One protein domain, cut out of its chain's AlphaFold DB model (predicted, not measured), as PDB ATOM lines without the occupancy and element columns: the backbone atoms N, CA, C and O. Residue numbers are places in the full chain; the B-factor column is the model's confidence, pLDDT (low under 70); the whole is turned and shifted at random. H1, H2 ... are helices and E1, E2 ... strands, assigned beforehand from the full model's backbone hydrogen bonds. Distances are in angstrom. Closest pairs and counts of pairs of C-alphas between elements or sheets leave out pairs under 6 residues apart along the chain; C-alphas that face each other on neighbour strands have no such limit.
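This is residues 56 to 145 of the 146 residues of the protein "Guanylate kinase" of Lachnospiraceae bacterium CAG:215 (UniProt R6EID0). A small pair of parallel strands, E1 and E2, lies between a helical hairpin, H1 and H2, at one end of the model and the helix H3, which packs on the strands with its residues 110 to 119. From there residues 120 to 145, of which 120 to 123 belong to H3 and 130 to 144 to H4, stick out as a long free arm that makes much of the length. The printed part has 90 residues with four named helices and two named strands, in the order E1 H1 H2 E2 H3 H4, and its class is mostly helix. The whole is extended, with a radius of gyration of the C-alphas of 21.2 A and spans of 74 by 27 by 19 A.

E1 is residues 57 to 60, beginning at C-alpha 57 at (214.135, 231.248, 180.925). H1 is residues 64 to 73, 14.1 A from first to last C-alpha. H2 is residues 79 to 93, 20.8 A long, and its C-alpha 79 stands at (196.446, 221.600, 200.636). E2 is residues 101 to 104. H3 is residues 108 to 123, 23.2 A long. H4 is residues 130 to 144, 21.1 A long, ending at C-alpha 144 at (242.172, 244.177, 151.257).

E1 and E2 are parallel neighbours, with 26 degrees between their directions. N 58 and O 101 are within hydrogen-bond range at 2.8 A, and so are N 103 and O 58 at 2.8 A. E1, H1 H2 and E2 form a strand-helix-strand unit, two parallel neighbour strands with helices between them along the chain, and its crossover is right-handed. H1 and H2 form a helical hairpin: they touch, opposite ways at a shallow tilt of 31 degrees, and their closest C-alphas are those of Leu 71 and Ile 82, 6.3 A apart. H2 and E1 are apart. The closest C-alphas of H3 and E2 are those of Cys 111 and Val 104, 6.7 A apart. The closest C-alphas of H3 and E1 are those of Met 115 and Leu 57, 7.9 A apart. H3 and H4 are apart, and neither touches a helix. In H1, H2, H3 and H4 every O i to N i+4 pair is within hydrogen-bond range.

The two C-alphas farthest apart, those of Met 79 and Gly 145, are 73.9 A apart. Without the stretches that stand free, residues 73 to 78 and 120 to 145, the body spans 37 by 25 by 15 A. The printed part has no cut, and none of its links is long. The mean pLDDT of the printed part is 92.4, and residue 145 is the one printed residue under 70.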
ATOM      1  N   LEU A  56     217.086 234.927 180.646       96.81
ATOM      2  CA  LEU A  56     215.928 234.597 181.473       96.81
ATOM      3  C   LEU A  56     215.063 233.543 180.779       96.81
ATOM      4  O   LEU A  56     214.455 233.816 179.744       96.81
ATOM      5  N   LEU A  57     214.970 232.359 181.388       96.56
ATOM      6  CA  LEU A  57     214.135 231.248 180.925       96.56
ATOM      7  C   LEU A  57     212.981 231.020 181.902       96.56
ATOM      8  O   LEU A  57     213.214 230.759 183.082       96.56
ATOM      9  N   PHE A  58     211.745 231.141 181.423       94.81
ATOM     10  CA  PHE A  58     210.553 230.883 182.221       94.81
ATOM     11  C   PHE A  58     210.028 229.489 181.903       94.81
ATOM     12  O   PHE A  58     209.664 229.214 180.762       94.81
ATOM     13  N   VAL A  59     209.994 228.598 182.895       93.75
ATOM     14  CA  VAL A  59     209.576 227.203 182.702       93.75
ATOM     15  C   VAL A  59     208.172 227.005 183.255       93.75
ATOM     16  O   VAL A  59     207.933 227.228 184.441       93.75
ATOM     17  N   VAL A  60     207.248 226.549 182.411       92.81
ATOM     18  CA  VAL A  60     205.834 226.355 182.767       92.81
ATOM     19  C   VAL A  60     205.351 224.948 182.453       92.81
ATOM     20  O   VAL A  60     205.832 224.339 181.508       92.81
ATOM     21  N   PRO A  61     204.377 224.406 183.199       94.31
ATOM     22  CA  PRO A  61     203.636 223.236 182.741       94.31
ATOM     23  C   PRO A  61     202.770 223.580 181.512       94.31
ATOM     24  O   PRO A  61     202.504 224.757 181.258       94.31
ATOM     25  N   PRO A  62     202.260 222.573 180.778       95.06
ATOM     26  CA  PRO A  62     201.402 222.792 179.608       95.06
ATOM     27  C   PRO A  62     200.067 223.478 179.940       95.06
ATOM     28  O   PRO A  62     199.422 224.037 179.055       95.06
ATOM     29  N   SER A  63     199.628 223.448 181.203       94.94
ATOM     30  CA  SER A  63     198.423 224.147 181.651       94.94
ATOM     31  C   SER A  63     198.442 224.447 183.156       94.94
ATOM     32  O   SER A  63     199.168 223.824 183.933       94.94
ATOM     33  N   ALA A  64     197.588 225.379 183.591       92.12
ATOM     34  CA  ALA A  64     197.366 225.657 185.013       92.12
ATOM     35  C   ALA A  64     196.735 224.463 185.758       92.12
ATOM     36  O   ALA A  64     196.980 224.267 186.950       92.12
ATOM     37  N   GLU A  65     195.938 223.648 185.063       94.19
ATOM     38  CA  GLU A  65     195.392 222.410 185.624       94.19
ATOM     39  C   GLU A  65     196.508 221.392 185.881       94.19
ATOM     40  O   GLU A  65     196.575 220.819 186.970       94.19
ATOM     41  N   GLU A  66     197.445 221.257 184.941       95.06
ATOM     42  CA  GLU A  66     198.611 220.392 185.099       95.06
ATOM     43  C   GLU A  66     199.547 220.894 186.209       95.06
ATOM     44  O   GLU A  66     200.061 220.091 186.987       95.06
ATOM     45  N   LEU A  67     199.705 222.215 186.381       92.88
ATOM     46  CA  LEU A  67     200.418 222.777 187.538       92.88
ATOM     47  C   LEU A  67     199.826 222.266 188.857       92.88
ATOM     48  O   LEU A  67     200.550 221.761 189.719       92.88
ATOM     49  N   LYS A  68     198.503 222.387 189.013       92.12
ATOM     50  CA  LYS A  68     197.793 221.921 190.207       92.12
ATOM     51  C   LYS A  68     197.946 220.411 190.378       92.12
ATOM     52  O   LYS A  68     198.225 219.963 191.489       92.12
ATOM     53  N   HIS A  69     197.794 219.644 189.301       93.44
ATOM     54  CA  HIS A  69     197.952 218.194 189.323       93.44
ATOM     55  C   HIS A  69     199.354 217.784 189.797       93.44
ATOM     56  O   HIS A  69     199.470 216.970 190.711       93.44
ATOM     57  N   ARG A  70     200.417 218.420 189.285       91.75
ATOM     58  CA  ARG A  70     201.806 218.179 189.714       91.75
ATOM     59  C   ARG A  70     202.049 218.538 191.178       91.75
ATOM     60  O   ARG A  70     202.734 217.791 191.871       91.75
ATOM     61  N   LEU A  71     201.502 219.656 191.660       89.31
ATOM     62  CA  LEU A  71     201.633 220.063 193.066       89.31
ATOM     63  C   LEU A  71     200.954 219.065 194.013       89.31
ATOM     64  O   LEU A  71     201.554 218.654 195.002       89.31
ATOM     65  N   VAL A  72     199.740 218.621 193.678       90.31
ATOM     66  CA  VAL A  72     199.008 217.608 194.457       90.31
ATOM     67  C   VAL A  72     199.706 216.245 194.382       90.31
ATOM     68  O   VAL A  72     199.879 215.580 195.402       90.31
ATOM     69  N   GLY A  73     200.149 215.842 193.189       89.19
ATOM     70  CA  GLY A  73     200.770 214.542 192.930       89.19
ATOM     71  C   GLY A  73     202.106 214.323 193.642       89.19
ATOM     72  O   GLY A  73     202.474 213.178 193.891       89.19
ATOM     73  N   ARG A  74     202.810 215.394 194.041       85.94
ATOM     74  CA  ARG A  74     204.037 215.292 194.852       85.94
ATOM     75  C   ARG A  74     203.784 214.649 196.218       85.94
ATOM     76  O   ARG A  74     204.699 214.043 196.762       85.94
ATOM     77  N   GLY A  75     202.575 214.776 196.773       78.88
ATOM     78  CA  GLY A  75     202.166 214.117 198.023       78.88
ATOM     79  C   GLY A  75     202.939 214.540 199.282       78.88
ATOM     80  O   GLY A  75     202.753 213.944 200.339       78.88
ATOM     81  N   THR A  76     203.810 215.545 199.185       79.12
ATOM     82  CA  THR A  76     204.696 216.006 200.265       79.12
ATOM     83  C   THR A  76     204.219 217.289 200.942       79.12
ATOM     84  O   THR A  76     204.810 217.712 201.934       79.12
ATOM     85  N   GLU A  77     203.159 217.915 200.428       82.06
ATOM     86  CA  GLU A  77     202.690 219.239 200.842       82.06
ATOM     87  C   GLU A  77     201.214 219.192 201.264       82.06
ATOM     88  O   GLU A  77     200.425 218.407 200.735       82.06
ATOM     89  N   SER A  78     200.824 220.028 202.232       88.12
ATOM     90  CA  SER A  78     199.415 220.182 202.610       88.12
ATOM     91  C   SER A  78     198.638 220.964 201.545       88.12
ATOM     92  O   SER A  78     199.211 221.737 200.776       88.12
ATOM     93  N   MET A  79     197.309 220.825 201.538       87.81
ATOM     94  CA  MET A  79     196.446 221.600 200.636       87.81
ATOM     95  C   MET A  79     196.612 223.116 200.808       87.81
ATOM     96  O   MET A  79     196.616 223.834 199.815       87.81
ATOM     97  N   GLU A  80     196.838 223.600 202.033       88.56
ATOM     98  CA  GLU A  80     197.100 225.023 202.303       88.56
ATOM     99  C   GLU A  80     198.387 225.516 201.618       88.56
ATOM    100  O   GLU A  80     198.420 226.607 201.047       88.56
ATOM    101  N   VAL A  81     199.448 224.698 201.620       86.69
ATOM    102  CA  VAL A  81     200.708 225.018 200.928       86.69
ATOM    103  C   VAL A  81     200.503 225.024 199.414       86.69
ATOM    104  O   VAL A  81     200.990 225.930 198.734       86.69
ATOM    105  N   ILE A  82     199.745 224.062 198.883       87.88
ATOM    106  CA  ILE A  82     199.421 223.984 197.453       87.88
ATOM    107  C   ILE A  82     198.638 225.225 197.008       87.88
ATOM    108  O   ILE A  82     198.989 225.841 196.003       87.88
ATOM    109  N   GLU A  83     197.616 225.637 197.761       89.44
ATOM    110  CA  GLU A  83     196.844 226.850 197.471       89.44
ATOM    111  C   GLU A  83     197.716 228.109 197.520       89.44
ATOM    112  O   GLU A  83     197.630 228.954 196.626       89.44
ATOM    113  N   SER A  84     198.618 228.209 198.503       88.75
ATOM    114  CA  SER A  84     199.581 229.310 198.572       88.75
ATOM    115  C   SER A  84     200.516 229.342 197.358       88.75
ATOM    116  O   SER A  84     200.804 230.425 196.850       88.75
ATOM    117  N   ARG A  85     200.990 228.185 196.874       87.12
ATOM    118  CA  ARG A  85     201.828 228.094 195.667       87.12
ATOM    119  C   ARG A  85     201.056 228.477 194.407       87.12
ATOM    120  O   ARG A  85     201.593 229.196 193.574       87.12
ATOM    121  N   LEU A  86     199.804 228.040 194.275       90.00
ATOM    122  CA  LEU A  86     198.953 228.407 193.140       90.00
ATOM    123  C   LEU A  86     198.660 229.906 193.117       90.00
ATOM    124  O   LEU A  86     198.762 230.528 192.064       90.00
ATOM    125  N   LYS A  87     198.353 230.506 194.272       90.12
ATOM    126  CA  LYS A  87     198.161 231.957 194.379       90.12
ATOM    127  C   LYS A  87     199.415 232.713 193.944       90.12
ATOM    128  O   LYS A  87     199.332 233.657 193.168       90.12
ATOM    129  N   ARG A  88     200.577 232.255 194.404       86.19
ATOM    130  CA  ARG A  88     201.863 232.816 194.010       86.19
ATOM    131  C   ARG A  88     202.124 232.677 192.508       86.19
ATOM    132  O   ARG A  88     202.579 233.629 191.896       86.19
ATOM    133  N   ALA A  89     201.785 231.538 191.903       87.62
ATOM    134  CA  ALA A  89     201.911 231.346 190.460       87.62
ATOM    135  C   ALA A  89     201.036 232.327 189.657       87.62
ATOM    136  O   ALA A  89     201.435 232.750 188.577       87.62
ATOM    137  N   VAL A  90     199.870 232.723 190.186       88.94
ATOM    138  CA  VAL A  90     199.043 233.789 189.593       88.94
ATOM    139  C   VAL A  90     199.751 235.140 189.691       88.94
ATOM    140  O   VAL A  90     199.864 235.832 188.690       88.94
ATOM    141  N   GLU A  91     200.274 235.500 190.863       86.94
ATOM    142  CA  GLU A  91     201.019 236.757 191.051       86.94
ATOM    143  C   GLU A  91     202.278 236.823 190.168       86.94
ATOM    144  O   GLU A  91     202.629 237.874 189.640       86.94
ATOM    145  N   GLU A  92     202.952 235.689 189.977       82.94
ATOM    146  CA  GLU A  92     204.113 235.561 189.096       82.94
ATOM    147  C   GLU A  92     203.719 235.570 187.607       82.94
ATOM    148  O   GLU A  92     204.518 235.973 186.763       82.94
ATOM    149  N   SER A  93     202.479 235.213 187.260       84.19
ATOM    150  CA  SER A  93     202.033 235.208 185.860       84.19
ATOM    151  C   SER A  93     202.071 236.584 185.189       84.19
ATOM    152  O   SER A  93     202.353 236.660 183.995       84.19
ATOM    153  N   ASP A  94     201.920 237.656 185.971       85.62
ATOM    154  CA  ASP A  94     201.989 239.050 185.512       85.62
ATOM    155  C   ASP A  94     203.410 239.502 185.114       85.62
ATOM    156  O   ASP A  94     203.599 240.633 184.677       85.62
ATOM    157  N   GLY A  95     204.435 238.679 185.354       85.25
ATOM    158  CA  GLY A  95     205.826 238.994 185.021       85.25
ATOM    159  C   GLY A  95     206.438 238.091 183.953       85.25
ATOM    160  O   GLY A  95     207.620 238.258 183.639       85.25
ATOM    161  N   MET A  96     205.682 237.128 183.420       88.44
ATOM    162  CA  MET A  96     206.207 236.111 182.501       88.44
ATOM    163  C   MET A  96     206.740 236.720 181.201       88.44
ATOM    164  O   MET A  96     207.740 236.256 180.663       88.44
ATOM    165  N   GLU A  97     206.123 237.793 180.713       89.81
ATOM    166  CA  GLU A  97     206.505 238.487 179.482       89.81
ATOM    167  C   GLU A  97     207.848 239.227 179.572       89.81
ATOM    168  O   GLU A  97     208.375 239.678 178.557       89.81
ATOM    169  N   GLN A  98     208.410 239.366 180.776       92.69
ATOM    170  CA  GLN A  98     209.719 239.987 180.987       92.69
ATOM    171  C   GLN A  98     210.882 239.002 180.786       92.69
ATOM    172  O   GLN A  98     212.044 239.409 180.839       92.69
ATOM    173  N   TYR A  99     210.586 237.717 180.582       95.38
ATOM    174  CA  TYR A  99     211.579 236.688 180.298       95.38
ATOM    175  C   TYR A  99     211.928 236.645 178.810       95.38
ATOM    176  O   TYR A  99     211.113 236.975 177.952       95.38
ATOM    177  N   ASP A 100     213.154 236.219 178.500       96.12
ATOM    178  CA  ASP A 100     213.629 236.142 177.119       96.12
ATOM    179  C   ASP A 100     212.984 234.949 176.382       96.12
ATOM    180  O   ASP A 100     212.690 235.044 175.190       96.12
ATOM    181  N   TYR A 101     212.725 233.841 177.095       96.62
ATOM    182  CA  TYR A 101     212.090 232.636 176.549       96.62
ATOM    183  C   TYR A 101     211.091 232.008 177.525       96.62
ATOM    184  O   TYR A 101     211.337 231.946 178.731       96.62
ATOM    185  N   LEU A 102     209.999 231.471 176.975       94.81
ATOM    186  CA  LEU A 102     209.033 230.616 177.663       94.81
ATOM    187  C   LEU A 102     209.240 229.168 177.205       94.81
ATOM    188  O   LEU A 102     209.187 228.901 176.006       94.81
ATOM    189  N   ILE A 103     209.447 228.245 178.141       96.25
ATOM    190  CA  ILE A 103     209.673 226.819 177.874       96.25
ATOM    191  C   ILE A 103     208.553 226.017 178.532       96.25
ATOM    192  O   ILE A 103     208.316 226.132 179.738       96.25
ATOM    193  N   VAL A 104     207.860 225.196 177.744       96.19
ATOM    194  CA  VAL A 104     206.776 224.344 178.238       96.19
ATOM    195  C   VAL A 104     207.338 222.982 178.630       96.19
ATOM    196  O   VAL A 104     207.736 222.182 177.794       96.19
ATOM    197  N   ASN A 105     207.320 222.693 179.922       96.75
ATOM    198  CA  ASN A 105     207.706 221.414 180.490       96.75
ATOM    199  C   ASN A 105     206.511 220.452 180.502       96.75
ATOM    200  O   ASN A 105     205.897 220.238 181.551       96.75
ATOM    201  N   ASP A 106     206.152 219.908 179.342       95.69
ATOM    202  CA  ASP A 106     205.208 218.786 179.233       95.69
ATOM    203  C   ASP A 106     205.944 217.446 179.372       95.69
ATOM    204  O   ASP A 106     205.647 216.660 180.272       95.69
ATOM    205  N   ASP A 107     206.995 217.270 178.568       96.19
ATOM    206  CA  ASP A 107     207.954 216.172 178.652       96.19
ATOM    207  C   ASP A 107     209.314 216.682 179.153       96.19
ATOM    208  O   ASP A 107     209.838 217.690 178.670       96.19
ATOM    209  N   LEU A 108     209.887 215.979 180.133       93.94
ATOM    210  CA  LEU A 108     211.127 216.395 180.782       93.94
ATOM    211  C   LEU A 108     212.327 216.351 179.829       93.94
ATOM    212  O   LEU A 108     213.154 217.258 179.869       93.94
ATOM    213  N   GLU A 109     212.447 215.308 179.006       96.88
ATOM    214  CA  GLU A 109     213.598 215.137 178.115       96.88
ATOM    215  C   GLU A 109     213.586 216.209 177.025       96.88
ATOM    216  O   GLU A 109     214.608 216.855 176.785       96.88
ATOM    217  N   ILE A 110     212.411 216.470 176.442       97.19
ATOM    218  CA  ILE A 110     212.228 217.537 175.452       97.19
ATOM    219  C   ILE A 110     212.536 218.903 176.074       97.19
ATOM    220  O   ILE A 110     213.324 219.664 175.518       97.19
ATOM    221  N   CYS A 111     211.981 219.200 177.252       97.19
ATOM    222  CA  CYS A 111     212.189 220.485 177.924       97.19
ATOM    223  C   CYS A 111     213.670 220.746 178.251       97.19
ATOM    224  O   CYS A 111     214.135 221.886 178.158       97.19
ATOM    225  N   VAL A 112     214.414 219.711 178.655       96.94
ATOM    226  CA  VAL A 112     215.852 219.818 178.944       96.94
ATOM    227  C   VAL A 112     216.646 220.072 177.667       96.94
ATOM    228  O   VAL A 112     217.524 220.936 177.667       96.94
ATOM    229  N   GLU A 113     216.330 219.365 176.583       97.75
ATOM    230  CA  GLU A 113     216.989 219.564 175.292       97.75
ATOM    231  C   GLU A 113     216.731 220.976 174.744       97.75
ATOM    232  O   GLU A 113     217.671 221.666 174.354       97.75
ATOM    233  N   GLU A 114     215.487 221.461 174.792       97.50
ATOM    234  CA  GLU A 114     215.136 222.826 174.378       97.50
ATOM    235  C   GLU A 114     215.895 223.884 175.192       97.50
ATOM    236  O   GLU A 114     216.480 224.814 174.631       97.50
ATOM    237  N   MET A 115     215.941 223.725 176.518       97.56
ATOM    238  CA  MET A 115     216.695 224.616 177.399       97.56
ATOM    239  C   MET A 115     218.186 224.628 177.049       97.56
ATOM    240  O   MET A 115     218.789 225.699 176.943       97.56
ATOM    241  N   HIS A 116     218.778 223.451 176.845       96.81
ATOM    242  CA  HIS A 116     220.181 223.314 176.472       96.81
ATOM    243  C   HIS A 116     220.477 223.997 175.129       96.81
ATOM    244  O   HIS A 116     221.440 224.757 175.021       96.81
ATOM    245  N   GLN A 117     219.613 223.811 174.129       97.88
ATOM    246  CA  GLN A 117     219.751 224.453 172.821       97.88
ATOM    247  C   GLN A 117     219.694 225.979 172.906       97.88
ATOM    248  O   GLN A 117     220.495 226.650 172.253       97.88
ATOM    249  N   ILE A 118     218.800 226.538 173.726       97.81
ATOM    250  CA  ILE A 118     218.720 227.990 173.938       97.81
ATOM    251  C   ILE A 118     220.018 228.515 174.565       97.81
ATOM    252  O   ILE A 118     220.570 229.510 174.089       97.81
ATOM    253  N   ILE A 119     220.546 227.830 175.585       96.50
ATOM    254  CA  ILE A 119     221.806 228.209 176.244       96.50
ATOM    255  C   ILE A 119     222.968 228.180 175.242       96.50
ATOM    256  O   ILE A 119     223.691 229.170 175.108       96.50
ATOM    257  N   CYS A 120     223.109 227.094 174.476       96.69
ATOM    258  CA  CYS A 120     224.125 226.997 173.428       96.69
ATOM    259  C   CYS A 120     223.943 228.069 172.344       96.69
ATOM    260  O   CYS A 120     224.923 228.616 171.836       96.69
ATOM    261  N   GLY A 121     222.704 228.397 171.980       96.75
ATOM    262  CA  GLY A 121     222.391 229.461 171.028       96.75
ATOM    263  C   GLY A 121     222.879 230.829 171.506       96.75
ATOM    264  O   GLY A 121     223.498 231.567 170.739       96.75
ATOM    265  N   GLU A 122     222.694 231.140 172.790       95.56
ATOM    266  CA  GLU A 122     223.164 232.397 173.373       95.56
ATOM    267  C   GLU A 122     224.692 232.544 173.331       95.56
ATOM    268  O   GLU A 122     225.184 233.659 173.151       95.56
ATOM    269  N   HIS A 123     225.474 231.460 173.398       94.38
ATOM    270  CA  HIS A 123     226.934 231.538 173.204       94.38
ATOM    271  C   HIS A 123     227.332 232.066 171.820       94.38
ATOM    272  O   HIS A 123     228.402 232.653 171.681       94.38
ATOM    273  N   HIS A 124     226.469 231.932 170.810       95.19
ATOM    274  CA  HIS A 124     226.722 232.387 169.438       95.19
ATOM    275  C   HIS A 124     226.193 233.797 169.152       95.19
ATOM    276  O   HIS A 124     226.361 234.320 168.047       95.19
ATOM    277  N   ARG A 125     225.552 234.449 170.126       95.19
ATOM    278  CA  ARG A 125     224.988 235.787 169.944       95.19
ATOM    279  C   ARG A 125     226.091 236.792 169.607       95.19
ATOM    280  O   ARG A 125     227.092 236.892 170.318       95.19
ATOM    281  N   SER A 126     225.903 237.591 168.554       94.88
ATOM    282  CA  SER A 126     226.925 238.543 168.089       94.88
ATOM    283  C   SER A 126     227.370 239.528 169.175       94.88
ATOM    284  O   SER A 126     228.555 239.832 169.269       94.88
ATOM    285  N   SER A 127     226.448 239.983 170.032       92.94
ATOM    286  CA  SER A 127     226.768 240.888 171.147       92.94
ATOM    287  C   SER A 127     227.734 240.274 172.165       92.94
ATOM    288  O   SER A 127     228.502 241.013 172.773       92.94
ATOM    289  N   ARG A 128     227.755 238.942 172.306       91.19
ATOM    290  CA  ARG A 128     228.685 238.207 173.179       91.19
ATOM    291  C   ARG A 128     230.004 237.836 172.489       91.19
ATOM    292  O   ARG A 128     230.966 237.489 173.159       91.19
ATOM    293  N   ASN A 129     230.080 237.970 171.163       94.44
ATOM    294  CA  ASN A 129     231.234 237.588 170.339       94.44
ATOM    295  C   ASN A 129     231.955 238.796 169.711       94.44
ATOM    296  O   ASN A 129     232.663 238.665 168.712       94.44
ATOM    297  N   MET A 130     231.797 239.991 170.290       93.69
ATOM    298  CA  MET A 130     232.354 241.233 169.741       93.69
ATOM    299  C   MET A 130     233.881 241.217 169.598       93.69
ATOM    300  O   MET A 130     234.394 241.819 168.657       93.69
ATOM    301  N   GLY A 131     234.598 240.503 170.475       93.62
ATOM    302  CA  GLY A 131     236.050 240.323 170.362       93.62
ATOM    303  C   GLY A 131     236.445 239.598 169.072       93.62
ATOM    304  O   GLY A 131     237.245 240.115 168.296       93.62
ATOM    305  N   PHE A 132     235.806 238.458 168.788       95.19
ATOM    306  CA  PHE A 132     236.027 237.712 167.547       95.19
ATOM    307  C   PHE A 132     235.598 238.516 166.312       95.19
ATOM    308  O   PHE A 132     236.313 238.567 165.317       95.19
ATOM    309  N   ILE A 133     234.459 239.214 166.382       96.94
ATOM    310  CA  ILE A 133     233.994 240.087 165.293       96.94
ATOM    311  C   ILE A 133     235.018 241.189 164.991       96.94
ATOM    312  O   ILE A 133     235.232 241.521 163.825       96.94
ATOM    313  N   GLN A 134     235.631 241.781 166.018       96.88
ATOM    314  CA  GLN A 134     236.634 242.827 165.842       96.88
ATOM    315  C   GLN A 134     237.915 242.277 165.210       96.88
ATOM    316  O   GLN A 134     238.391 242.857 164.237       96.88
ATOM    317  N   GLN A 135     238.393 241.125 165.685       97.31
ATOM    318  CA  GLN A 135     239.524 240.418 165.084       97.31
ATOM    319  C   GLN A 135     239.278 240.138 163.593       97.31
ATOM    320  O   GLN A 135     240.074 240.527 162.743       97.31
ATOM    321  N   MET A 136     238.125 239.557 163.252       97.06
ATOM    322  CA  MET A 136     237.762 239.274 161.860       97.06
ATOM    323  C   MET A 136     237.730 240.540 160.992       97.06
ATOM    324  O   MET A 136     238.120 240.509 159.827       97.06
ATOM    325  N   LYS A 137     237.266 241.675 161.532       96.44
ATOM    326  CA  LYS A 137     237.266 242.955 160.804       96.44
ATOM    327  C   LYS A 137     238.675 243.463 160.519       96.44
ATOM    328  O   LYS A 137     238.863 244.093 159.482       96.44
ATOM    329  N   GLU A 138     239.619 243.254 161.430       96.94
ATOM    330  CA  GLU A 138     241.023 243.640 161.255       96.94
ATOM    331  C   GLU A 138     241.685 242.767 160.189       96.94
ATOM    332  O   GLU A 138     242.155 243.296 159.185       96.94
ATOM    333  N   GLU A 139     241.565 241.444 160.308       96.25
ATOM    334  CA  GLU A 139     242.102 240.492 159.325       96.25
ATOM    335  C   GLU A 139     241.577 240.761 157.902       96.25
ATOM    336  O   GLU A 139     242.323 240.721 156.923       96.25
ATOM    337  N   LEU A 140     240.287 241.093 157.766       96.38
ATOM    338  CA  LEU A 140     239.688 241.428 156.471       96.38
ATOM    339  C   LEU A 140     240.184 242.760 155.891       96.38
ATOM    340  O   LEU A 140     240.215 242.903 154.666       96.38
ATOM    341  N   LYS A 141     240.542 243.742 156.729       95.38
ATOM    342  CA  LYS A 141     241.143 245.003 156.262       95.38
ATOM    343  C   LYS A 141     242.550 244.761 155.736       95.38
ATOM    344  O   LYS A 141     242.849 245.200 154.629       95.38
ATOM    345  N   ASP A 142     243.345 243.988 156.470       93.50
ATOM    346  CA  ASP A 142     244.718 243.648 156.091       93.50
ATOM    347  C   ASP A 142     244.758 242.889 154.753       93.50
ATOM    348  O   ASP A 142     245.578 243.181 153.883       93.50
ATOM    349  N   LEU A 143     243.810 241.968 154.527       92.50
ATOM    350  CA  LEU A 143     243.676 241.242 153.256       92.50
ATOM    351  C   LEU A 143     243.287 242.132 152.068       92.50
ATOM    352  O   LEU A 143     243.579 241.784 150.921       92.50
ATOM    353  N   LYS A 144     242.606 243.255 152.313       86.00
ATOM    354  CA  LYS A 144     242.172 244.177 151.257       86.00
ATOM    355  C   LYS A 144     243.301 245.105 150.785       86.00
ATOM    356  O   LYS A 144     243.155 245.704 149.721       86.00
ATOM    357  N   GLY A 145     244.420 245.164 151.514       65.44
ATOM    358  CA  GLY A 145     245.601 245.945 151.152       65.44
ATOM    359  C   GLY A 145     245.358 247.454 151.200       65.44
ATOM    360  O   GLY A 145     245.348 248.103 150.153       65.44
TER     361      GLY A 145